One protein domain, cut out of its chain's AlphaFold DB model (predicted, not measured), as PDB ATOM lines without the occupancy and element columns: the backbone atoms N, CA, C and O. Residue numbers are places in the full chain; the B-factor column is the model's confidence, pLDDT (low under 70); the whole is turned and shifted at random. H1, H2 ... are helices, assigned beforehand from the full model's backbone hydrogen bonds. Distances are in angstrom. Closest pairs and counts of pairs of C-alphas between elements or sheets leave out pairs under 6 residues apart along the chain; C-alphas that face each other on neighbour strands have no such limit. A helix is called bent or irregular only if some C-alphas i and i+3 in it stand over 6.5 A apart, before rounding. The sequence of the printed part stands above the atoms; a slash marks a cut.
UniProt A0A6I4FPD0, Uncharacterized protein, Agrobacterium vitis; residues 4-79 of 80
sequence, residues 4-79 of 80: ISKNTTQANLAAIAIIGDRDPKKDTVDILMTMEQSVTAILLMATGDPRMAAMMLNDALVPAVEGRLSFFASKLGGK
ATOM      1  N   ILE A   4      -6.886   7.926 -48.083       59.66
ATOM      2  CA  ILE A   4      -6.296   6.634 -47.730       59.66
ATOM      3  C   ILE A   4      -5.476   6.737 -46.438       59.66
ATOM      4  O   ILE A   4      -5.612   5.877 -45.574       59.66
ATOM      5  N   SER A   5      -4.677   7.798 -46.254       59.03
ATOM      6  CA  SER A   5      -3.812   7.912 -45.070       59.03
ATOM      7  C   SER A   5      -4.611   8.151 -43.788       59.03
ATOM      8  O   SER A   5      -4.265   7.610 -42.742       59.03
ATOM      9  N   LYS A   6      -5.715   8.906 -43.875       63.31
ATOM     10  CA  LYS A   6      -6.638   9.124 -42.751       63.31
ATOM     11  C   LYS A   6      -7.345   7.829 -42.346       63.31
ATOM     12  O   LYS A   6      -7.404   7.520 -41.157       63.31
ATOM     13  N   ASN A   7      -7.796   7.045 -43.327       70.69
ATOM     14  CA  ASN A   7      -8.436   5.758 -43.066       70.69
ATOM     15  C   ASN A   7      -7.466   4.756 -42.426       70.69
ATOM     16  O   ASN A   7      -7.866   4.019 -41.531       70.69
ATOM     17  N   THR A   8      -6.185   4.754 -42.814       79.81
ATOM     18  CA  THR A   8      -5.170   3.907 -42.165       79.81
ATOM     19  C   THR A   8      -4.971   4.274 -40.693       79.81
ATOM     20  O   THR A   8      -4.926   3.386 -39.846       79.81
ATOM     21  N   THR A   9      -4.900   5.567 -40.358       87.25
ATOM     22  CA  THR A   9      -4.773   6.005 -38.959       87.25
ATOM     23  C   THR A   9      -5.983   5.588 -38.123       87.25
ATOM     24  O   THR A   9      -5.811   5.046 -37.035       87.25
ATOM     25  N   GLN A  10      -7.200   5.792 -38.629       87.81
ATOM     26  CA  GLN A  10      -8.422   5.415 -37.912       87.81
ATOM     27  C   GLN A  10      -8.557   3.899 -37.740       87.81
ATOM     28  O   GLN A  10      -8.922   3.447 -36.659       87.81
ATOM     29  N   ALA A  11      -8.201   3.115 -38.761       89.06
ATOM     30  CA  ALA A  11      -8.197   1.658 -38.671       89.06
ATOM     31  C   ALA A  11      -7.231   1.158 -37.584       89.06
ATOM     32  O   ALA A  11      -7.591   0.280 -36.804       89.06
ATOM     33  N   ASN A  12      -6.041   1.757 -37.475       91.25
ATOM     34  CA  ASN A  12      -5.083   1.404 -36.427       91.25
ATOM     35  C   ASN A  12      -5.594   1.773 -35.029       91.25
ATOM     36  O   ASN A  12      -5.446   0.984 -34.104       91.25
ATOM     37  N   LEU A  13      -6.218   2.944 -34.870       94.69
ATOM     38  CA  LEU A  13      -6.811   3.343 -33.590       94.69
ATOM     39  C   LEU A  13      -7.955   2.409 -33.179       94.69
ATOM     40  O   LEU A  13      -8.028   2.018 -32.017       94.69
ATOM     41  N   ALA A  14      -8.806   2.006 -34.125       94.12
ATOM     42  CA  ALA A  14      -9.858   1.029 -33.873       94.12
ATOM     43  C   ALA A  14      -9.278  -0.337 -33.471       94.12
ATOM     44  O   ALA A  14      -9.740  -0.931 -32.503       94.12
ATOM     45  N   ALA A  15      -8.229  -0.807 -34.155       94.44
ATOM     46  CA  ALA A  15      -7.547  -2.048 -33.794       94.44
ATOM     47  C   ALA A  15      -6.935  -1.978 -32.385       94.44
ATOM     48  O   ALA A  15      -7.102  -2.909 -31.603       94.44
ATOM     49  N   ILE A  16      -6.291  -0.860 -32.030       95.25
ATOM     50  CA  ILE A  16      -5.753  -0.634 -30.681       95.25
ATOM     51  C   ILE A  16      -6.875  -0.651 -29.641       95.25
ATOM     52  O   ILE A  16      -6.713  -1.281 -28.604       95.25
ATOM     53  N   ALA A  17      -8.019  -0.020 -29.910       96.69
ATOM     54  CA  ALA A  17      -9.158  -0.035 -28.991       96.69
ATOM     55  C   ALA A  17      -9.765  -1.442 -28.827       96.69
ATOM     56  O   ALA A  17     -10.108  -1.836 -27.716       96.69
ATOM     57  N   ILE A  18      -9.858  -2.215 -29.918       96.31
ATOM     58  CA  ILE A  18     -10.345  -3.602 -29.898       96.31
ATOM     59  C   ILE A  18      -9.369  -4.534 -29.182       96.31
ATOM     60  O   ILE A  18      -9.829  -5.490 -28.574       96.31
ATOM     61  N   ILE A  19      -8.057  -4.292 -29.235       97.12
ATOM     62  CA  ILE A  19      -7.060  -5.078 -28.491       97.12
ATOM     63  C   ILE A  19      -7.034  -4.636 -27.020       97.12
ATOM     64  O   ILE A  19      -7.090  -5.471 -26.122       97.12
ATOM     65  N   GLY A  20      -7.055  -3.334 -26.751       95.12
ATOM     66  CA  GLY A  20      -6.934  -2.785 -25.403       95.12
ATOM     67  C   GLY A  20      -5.559  -3.077 -24.796       95.12
ATOM     68  O   GLY A  20      -4.534  -2.901 -25.451       95.12
ATOM     69  N   ASP A  21      -5.546  -3.521 -23.542       96.25
ATOM     70  CA  ASP A  21      -4.359  -3.908 -22.766       96.25
ATOM     71  C   ASP A  21      -4.041  -5.417 -22.816       96.25
ATOM     72  O   ASP A  21      -3.075  -5.866 -22.196       96.25
ATOM     73  N   ARG A  22      -4.827  -6.195 -23.569       97.12
ATOM     74  CA  ARG A  22      -4.703  -7.656 -23.691       97.12
ATOM     75  C   ARG A  22      -3.455  -8.084 -24.467       97.12
ATOM     76  O   ARG A  22      -3.038  -7.417 -25.415       97.12
ATOM     77  N   ASP A  23      -2.899  -9.244 -24.112       95.75
ATOM     78  CA  ASP A  23      -1.799  -9.893 -24.830       95.75
ATOM     79  C   ASP A  23      -2.353 -10.607 -26.081       95.75
ATOM     80  O   ASP A  23      -3.061 -11.611 -25.948       95.75
ATOM     81  N   PRO A  24      -1.992 -10.180 -27.310       93.31
ATOM     82  CA  PRO A  24      -2.527 -10.761 -28.543       93.31
ATOM     83  C   PRO A  24      -2.206 -12.241 -28.775       93.31
ATOM     84  O   PRO A  24      -2.699 -12.806 -29.746       93.31
ATOM     85  N   LYS A  25      -1.337 -12.856 -27.961       94.56
ATOM     86  CA  LYS A  25      -1.023 -14.290 -28.031       94.56
ATOM     87  C   LYS A  25      -1.765 -15.114 -26.985       94.56
ATOM     88  O   LYS A  25      -2.044 -16.281 -27.247       94.56
ATOM     89  N   LYS A  26      -2.021 -14.548 -25.804       97.31
ATOM     90  CA  LYS A  26      -2.672 -15.257 -24.688       97.31
ATOM     91  C   LYS A  26      -4.179 -15.051 -24.688       97.31
ATOM     92  O   LYS A  26      -4.918 -16.003 -24.467       97.31
ATOM     93  N   ASP A  27      -4.609 -13.843 -25.032       97.56
ATOM     94  CA  ASP A  27      -6.000 -13.398 -24.944       97.56
ATOM     95  C   ASP A  27      -6.668 -13.368 -26.329       97.56
ATOM     96  O   ASP A  27      -7.662 -12.678 -26.558       97.56
ATOM     97  N   THR A  28      -6.103 -14.108 -27.292       96.56
ATOM     98  CA  THR A  28      -6.522 -14.112 -28.701       96.56
ATOM     99  C   THR A  28      -8.016 -14.370 -28.859       96.56
ATOM    100  O   THR A  28      -8.669 -13.703 -29.656       96.56
ATOM    101  N   VAL A  29      -8.571 -15.320 -28.099       97.12
ATOM    102  CA  VAL A  29      -9.995 -15.684 -28.179       97.12
ATOM    103  C   VAL A  29     -10.882 -14.503 -27.780       97.12
ATOM    104  O   VAL A  29     -11.791 -14.144 -28.526       97.12
ATOM    105  N   ASP A  30     -10.571 -13.839 -26.666       97.00
ATOM    106  CA  ASP A  30     -11.353 -12.703 -26.165       97.00
ATOM    107  C   ASP A  30     -11.245 -11.479 -27.082       97.00
ATOM    108  O   ASP A  30     -12.222 -10.749 -27.290       97.00
ATOM    109  N   ILE A  31     -10.064 -11.254 -27.665       97.94
ATOM    110  CA  ILE A  31      -9.848 -10.202 -28.664       97.94
ATOM    111  C   ILE A  31     -10.701 -10.473 -29.907       97.94
ATOM    112  O   ILE A  31     -11.407  -9.573 -30.369       97.94
ATOM    113  N   LEU A  32     -10.679 -11.701 -30.437       96.69
ATOM    114  CA  LEU A  32     -11.457 -12.063 -31.625       96.69
ATOM    115  C   LEU A  32     -12.963 -11.965 -31.375       96.69
ATOM    116  O   LEU A  32     -13.676 -11.432 -32.221       96.69
ATOM    117  N   MET A  33     -13.436 -12.376 -30.197       97.56
ATOM    118  CA  MET A  33     -14.839 -12.220 -29.812       97.56
ATOM    119  C   MET A  33     -15.249 -10.739 -29.745       97.56
ATOM    120  O   MET A  33     -16.306 -10.352 -30.241       97.56
ATOM    121  N   THR A  34     -14.392  -9.878 -29.189       97.81
ATOM    122  CA  THR A  34     -14.645  -8.425 -29.149       97.81
ATOM    123  C   THR A  34     -14.685  -7.829 -30.558       97.81
ATOM    124  O   THR A  34     -15.537  -6.993 -30.867       97.81
ATOM    125  N   MET A  35     -13.773  -8.262 -31.430       97.19
ATOM    126  CA  MET A  35     -13.729  -7.840 -32.829       97.19
ATOM    127  C   MET A  35     -15.007  -8.245 -33.573       97.19
ATOM    128  O   MET A  35     -15.601  -7.410 -34.253       97.19
ATOM    129  N   GLU A  36     -15.453  -9.492 -33.418       96.88
ATOM    130  CA  GLU A  36     -16.685 -10.016 -34.020       96.88
ATOM    131  C   GLU A  36     -17.910  -9.190 -33.602       96.88
ATOM    132  O   GLU A  36     -18.681  -8.726 -34.451       96.88
ATOM    133  N   GLN A  37     -18.059  -8.942 -32.299       97.56
ATOM    134  CA  GLN A  37     -19.147  -8.122 -31.765       97.56
ATOM    135  C   GLN A  37     -19.093  -6.689 -32.308       97.56
ATOM    136  O   GLN A  37     -20.122  -6.127 -32.686       97.56
ATOM    137  N   SER A  38     -17.892  -6.114 -32.414       97.31
ATOM    138  CA  SER A  38     -17.690  -4.760 -32.939       97.31
ATOM    139  C   SER A  38     -18.086  -4.654 -34.412       97.31
ATOM    140  O   SER A  38     -18.811  -3.734 -34.791       97.31
ATOM    141  N   VAL A  39     -17.660  -5.605 -35.248       96.81
ATOM    142  CA  VAL A  39     -18.038  -5.658 -36.668       96.81
ATOM    143  C   VAL A  39     -19.550  -5.800 -36.815       96.81
ATOM    144  O   VAL A  39     -20.163  -5.059 -37.582       96.81
ATOM    145  N   THR A  40     -20.163  -6.694 -36.038       97.44
ATOM    146  CA  THR A  40     -21.615  -6.909 -36.048       97.44
ATOM    147  C   THR A  40     -22.371  -5.632 -35.685       97.44
ATOM    148  O   THR A  40     -23.279  -5.225 -36.409       97.44
ATOM    149  N   ALA A  41     -21.965  -4.949 -34.610       97.94
ATOM    150  CA  ALA A  41     -22.574  -3.693 -34.186       97.94
ATOM    151  C   ALA A  41     -22.440  -2.599 -35.256       97.94
ATOM    152  O   ALA A  41     -23.415  -1.914 -35.558       97.94
ATOM    153  N   ILE A  42     -21.258  -2.451 -35.864       96.44
ATOM    154  CA  ILE A  42     -21.018  -1.465 -36.928       96.44
ATOM    155  C   ILE A  42     -21.910  -1.737 -38.139       96.44
ATOM    156  O   ILE A  42     -22.526  -0.806 -38.654       96.44
ATOM    157  N   LEU A  43     -22.006  -2.994 -38.579       97.12
ATOM    158  CA  LEU A  43     -22.851  -3.359 -39.714       97.12
ATOM    159  C   LEU A  43     -24.320  -3.062 -39.417       97.12
ATOM    160  O   LEU A  43     -24.971  -2.404 -40.219       97.12
ATOM    161  N   LEU A  44     -24.822  -3.452 -38.245       98.19
ATOM    162  CA  LEU A  44     -26.201  -3.161 -37.851       98.19
ATOM    163  C   LEU A  44     -26.479  -1.656 -37.746       98.19
ATOM    164  O   LEU A  44     -27.535  -1.211 -38.183       98.19
ATOM    165  N   MET A  45     -25.545  -0.860 -37.218       97.81
ATOM    166  CA  MET A  45     -25.684   0.602 -37.173       97.81
ATOM    167  C   MET A  45     -25.670   1.236 -38.568       97.81
ATOM    168  O   MET A  45     -26.369   2.218 -38.798       97.81
ATOM    169  N   ALA A  46     -24.878   0.692 -39.493       96.12
ATOM    170  CA  ALA A  46     -24.772   1.205 -40.854       96.12
ATOM    171  C   ALA A  46     -25.988   0.842 -41.718       96.12
ATOM    172  O   ALA A  46     -26.388   1.636 -42.568       96.12
ATOM    173  N   THR A  47     -26.559  -0.350 -41.527       96.44
ATOM    174  CA  THR A  47     -27.648  -0.858 -42.371       96.44
ATOM    175  C   THR A  47     -29.033  -0.661 -41.772       96.44
ATOM    176  O   THR A  47     -29.995  -0.525 -42.520       96.44
ATOM    177  N   GLY A  48     -29.164  -0.715 -40.444       97.31
ATOM    178  CA  GLY A  48     -30.451  -0.816 -39.751       97.31
ATOM    179  C   GLY A  48     -31.210  -2.131 -39.997       97.31
ATOM    180  O   GLY A  48     -32.296  -2.311 -39.452       97.31
ATOM    181  N   ASP A  49     -30.654  -3.055 -40.789       97.69
ATOM    182  CA  ASP A  49     -31.280  -4.317 -41.198       97.69
ATOM    183  C   ASP A  49     -30.281  -5.483 -41.032       97.69
ATOM    184  O   ASP A  49     -29.230  -5.488 -41.691       97.69
ATOM    185  N   PRO A  50     -30.596  -6.495 -40.196       97.75
ATOM    186  CA  PRO A  50     -29.757  -7.678 -40.002       97.75
ATOM    187  C   PRO A  50     -29.478  -8.487 -41.276       97.75
ATOM    188  O   PRO A  50     -28.389  -9.039 -41.424       97.75
ATOM    189  N   ARG A  51     -30.429  -8.563 -42.216       97.88
ATOM    190  CA  ARG A  51     -30.244  -9.288 -43.484       97.88
ATOM    191  C   ARG A  51     -29.253  -8.560 -44.376       97.88
ATOM    192  O   ARG A  51     -28.346  -9.182 -44.923       97.88
ATOM    193  N   MET A  52     -29.385  -7.238 -44.469       97.50
ATOM    194  CA  MET A  52     -28.441  -6.420 -45.225       97.50
ATOM    195  C   MET A  52     -27.053  -6.422 -44.572       97.50
ATOM    196  O   MET A  52     -26.052  -6.497 -45.279       97.50
ATOM    197  N   ALA A  53     -26.977  -6.421 -43.237       98.06
ATOM    198  CA  ALA A  53     -25.716  -6.563 -42.508       98.06
ATOM    199  C   ALA A  53     -25.011  -7.888 -42.844       98.06
ATOM    200  O   ALA A  53     -23.820  -7.887 -43.149       98.06
ATOM    201  N   ALA A  54     -25.748  -9.005 -42.859       97.62
ATOM    202  CA  ALA A  54     -25.205 -10.306 -43.243       97.62
ATOM    203  C   ALA A  54     -24.715 -10.330 -44.702       97.62
ATOM    204  O   ALA A  54     -23.646 -10.872 -44.978       97.62
ATOM    205  N   MET A  55     -25.447  -9.708 -45.631       97.62
ATOM    206  CA  MET A  55     -24.989  -9.566 -47.018       97.62
ATOM    207  C   MET A  55     -23.702  -8.738 -47.109       97.62
ATOM    208  O   MET A  55     -22.730  -9.177 -47.712       97.62
ATOM    209  N   MET A  56     -23.648  -7.570 -46.462       96.75
ATOM    210  CA  MET A  56     -22.453  -6.717 -46.473       96.75
ATOM    211  C   MET A  56     -21.233  -7.398 -45.847       96.75
ATOM    212  O   MET A  56     -20.110  -7.193 -46.315       96.75
ATOM    213  N   LEU A  57     -21.432  -8.214 -44.809       97.25
ATOM    214  CA  LEU A  57     -20.362  -9.012 -44.223       97.25
ATOM    215  C   LEU A  57     -19.749  -9.960 -45.261       97.25
ATOM    216  O   LEU A  57     -18.536  -9.939 -45.462       97.25
ATOM    217  N   ASN A  58     -20.583 -10.762 -45.924       96.94
ATOM    218  CA  ASN A  58     -20.126 -11.833 -46.810       96.94
ATOM    219  C   ASN A  58     -19.655 -11.324 -48.176       96.94
ATOM    220  O   ASN A  58     -18.599 -11.733 -48.646       96.94
ATOM    221  N   ASP A  59     -20.396 -10.403 -48.791       95.38
ATOM    222  CA  ASP A  59     -20.151 -10.001 -50.181       95.38
ATOM    223  C   ASP A  59     -19.132  -8.861 -50.298       95.38
ATOM    224  O   ASP A  59     -18.545  -8.655 -51.361       95.38
ATOM    225  N   ALA A  60     -18.907  -8.106 -49.216       92.62
ATOM    226  CA  ALA A  60     -18.000  -6.961 -49.223       92.62
ATOM    227  C   ALA A  60     -16.863  -7.086 -48.201       92.62
ATOM    228  O   ALA A  60     -15.692  -6.967 -48.570       92.62
ATOM    229  N   LEU A  61     -17.177  -7.301 -46.920       94.75
ATOM    230  CA  LEU A  61     -16.169  -7.191 -45.863       94.75
ATOM    231  C   LEU A  61     -15.184  -8.368 -45.853       94.75
ATOM    232  O   LEU A  61     -13.977  -8.128 -45.808       94.75
ATOM    233  N   VAL A  62     -15.673  -9.611 -45.932       96.25
ATOM    234  CA  VAL A  62     -14.823 -10.816 -45.953       96.25
ATOM    235  C   VAL A  62     -13.817 -10.775 -47.117       96.25
ATOM    236  O   VAL A  62     -12.613 -10.789 -46.832       96.25
ATOM    237  N   PRO A  63     -14.227 -10.579 -48.390       95.88
ATOM    238  CA  PRO A  63     -13.284 -10.490 -49.508       95.88
ATOM    239  C   PRO A  63     -12.262  -9.356 -49.351       95.88
ATOM    240  O   PRO A  63     -11.088  -9.494 -49.704       95.88
ATOM    241  N   ALA A  64     -12.679  -8.212 -48.794       93.88
ATOM    242  CA  ALA A  64     -11.778  -7.087 -48.564       93.88
ATOM    243  C   ALA A  64     -10.699  -7.408 -47.514       93.88
ATOM    244  O   ALA A  64      -9.549  -6.983 -47.667       93.88
ATOM    245  N   VAL A  65     -11.045  -8.146 -46.454       94.50
ATOM    246  CA  VAL A  65     -10.085  -8.606 -45.437       94.50
ATOM    247  C   VAL A  65      -9.116  -9.625 -46.037       94.50
ATOM    248  O   VAL A  65      -7.903  -9.457 -45.890       94.50
ATOM    249  N   GLU A  66      -9.618 -10.615 -46.775       95.06
ATOM    250  CA  GLU A  66      -8.794 -11.620 -47.461       95.06
ATOM    251  C   GLU A  66      -7.781 -10.977 -48.418       95.06
ATOM    252  O   GLU A  66      -6.592 -11.319 -48.410       95.06
ATOM    253  N   GLY A  67      -8.215  -9.976 -49.190       93.88
ATOM    254  CA  GLY A  67      -7.336  -9.209 -50.070       93.88
ATOM    255  C   GLY A  67      -6.224  -8.475 -49.312       93.88
ATOM    256  O   GLY A  67      -5.073  -8.463 -49.756       93.88
ATOM    257  N   ARG A  68      -6.520  -7.900 -48.137       91.31
ATOM    258  CA  ARG A  68      -5.507  -7.233 -47.296       91.31
ATOM    259  C   ARG A  68      -4.508  -8.218 -46.706       91.31
ATOM    260  O   ARG A  68      -3.311  -7.937 -46.736       91.31
ATOM    261  N   LEU A  69      -4.971  -9.365 -46.214       92.88
ATOM    262  CA  LEU A  69      -4.096 -10.422 -45.704       92.88
ATOM    263  C   LEU A  69      -3.164 -10.937 -46.805       92.88
ATOM    264  O   LEU A  69      -1.953 -11.002 -46.599       92.88
ATOM    265  N   SER A  70      -3.704 -11.196 -47.996       93.38
ATOM    266  CA  SER A  70      -2.932 -11.629 -49.168       93.38
ATOM    267  C   SER A  70      -1.889 -10.586 -49.584       93.38
ATOM    268  O   SER A  70      -0.735 -10.920 -49.872       93.38
ATOM    269  N   PHE A  71      -2.247  -9.299 -49.551       90.38
ATOM    270  CA  PHE A  71      -1.306  -8.209 -49.803       90.38
ATOM    271  C   PHE A  71      -0.151  -8.203 -48.791       90.38
ATOM    272  O   PHE A  71       1.011  -8.145 -49.192       90.38
ATOM    273  N   PHE A  72      -0.428  -8.313 -47.489       88.00
ATOM    274  CA  PHE A  72       0.636  -8.366 -46.482       88.00
ATOM    275  C   PHE A  72       1.488  -9.633 -46.596       88.00
ATOM    276  O   PHE A  72       2.712  -9.541 -46.515       88.00
ATOM    277  N   ALA A  73       0.876 -10.788 -46.866       90.06
ATOM    278  CA  ALA A  73       1.591 -12.037 -47.107       90.06
ATOM    279  C   ALA A  73       2.557 -11.916 -48.298       90.06
ATOM    280  O   ALA A  73       3.726 -12.273 -48.174       90.06
ATOM    281  N   SER A  74       2.122 -11.326 -49.419       90.06
ATOM    282  CA  SER A  74       2.998 -11.107 -50.583       90.06
ATOM    283  C   SER A  74       4.138 -10.118 -50.303       90.06
ATOM    284  O   SER A  74       5.253 -10.303 -50.791       90.06
ATOM    285  N   LYS A  75       3.913  -9.101 -49.459       86.62
ATOM    286  CA  LYS A  75       4.969  -8.180 -49.002       86.62
ATOM    287  C   LYS A  75       5.982  -8.839 -48.064       86.62
ATOM    288  O   LYS A  75       7.144  -8.439 -48.075       86.62
ATOM    289  N   LEU A  76       5.561  -9.821 -47.267       75.00
ATOM    290  CA  LEU A  76       6.445 -10.601 -46.396       75.00
ATOM    291  C   LEU A  76       7.207 -11.688 -47.174       75.00
ATOM    292  O   LEU A  76       8.376 -11.924 -46.886       75.00
ATOM    293  N   GLY A  77       6.582 -12.293 -48.188       58.50
ATOM    294  CA  GLY A  77       7.194 -13.303 -49.062       58.50
ATOM    295  C   GLY A  77       8.177 -12.750 -50.102       58.50
ATOM    296  O   GLY A  77       9.035 -13.487 -50.566       58.50
ATOM    297  N   GLY A  78       8.109 -11.456 -50.434       52.72
ATOM    298  CA  GLY A  78       9.051 -10.774 -51.339       52.72
ATOM    299  C   GLY A  78      10.379 -10.333 -50.703       52.72
ATOM    300  O   GLY A  78      11.085  -9.518 -51.292       52.72
ATOM    301  N   LYS A  79      10.697 -10.808 -49.491       49.16
ATOM    302  CA  LYS A  79      11.984 -10.608 -48.797       49.16
ATOM    303  C   LYS A  79      12.757 -11.931 -48.647       49.16
ATOM    304  O   LYS A  79      13.225 -12.240 -47.552       49.16
TER     305      LYS A  79
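AT A GLANCE: This is residues 4 to 79 of the 80 residues of an uncharacterized protein of Agrobacterium vitis (UniProt A0A6I4FPD0). Three helices joined end to end make a loose, open zigzag: the end of H1 meets the first part of H2 in a V, and the later part of H2 meets H3a, the first arm of the bent helix H3, in a second V. Two free arms leave these corners, residues 4 to 13 of H1 and residues 62 to 79, most of them in H3b, the second arm of H3, which lies along the length of the domain. The printed part has 76 residues with three named helices, in the order H1, H2, H3, and no named strand; the class is all helix. The whole is loose, with a radius of gyration of the C-alphas of 14.4 A, and elongated, spanning 44 by 28 by 25 A.

IN THESE COORDINATES: Find C-alpha 4 at (-6.296, 6.634, -47.730); from there H1, residues 4 to 19, runs 22.5 A to C-alpha 19 at (-7.060, -5.078, -28.491). After a short link of 8 residues, look for H2, residues 28 to 47, which is 28.4 A long. A tight link of 2 residues leads to H3, residues 50 to 77, which by its hydrogen bonds was assigned as one helix but is bent: C-alphas 59 and 62 are 6.9 A apart. Its arm H3a, residues 50 to 59, is 14.2 A long, and its arm H3b, residues 62 to 77, runs 22.4 A to C-alpha 77 at (7.194, -13.303, -49.062).

HOW THE PARTS SIT: Begin at Ile 19, whose C-alpha is 5.8 A from that of Ile 31, the closest pair of H1 and H2. These two helices touch, H1 with residues 18 to 19 alone and H2 with residues 31 to 35 alone. They run opposite ways at a steep tilt of 52 degrees. Farther along, H2 touches H3a with its residues 40 to 47 alone, and the closest C-alphas are those of Leu 43 and Ala 53, 5.1 A apart. H2 and H3a run opposite ways at a steep tilt of 65 degrees. Past the bend, the lines of H3a and H3b stand at a shallow tilt of 30 degrees. H3b touches no helix; H1 is apart from both H3a and H3b, and H2 is apart from H3b. In H1, H2, H3a and H3b every O i to N i+4 pair is within hydrogen-bond range.

THE WHOLE: Look at Gly 48 and Lys 79 for the two C-alphas farthest apart, 44.5 A. Without the stretches that stand free, the body has 48 residues and spans 34 by 16 by 14 A. The printed part has no cut, and neither link between the helices is long. In the B-factor column the mean pLDDT of the printed part is 91.4; residues 4 to 6 and residues 77 to 79 are under 70.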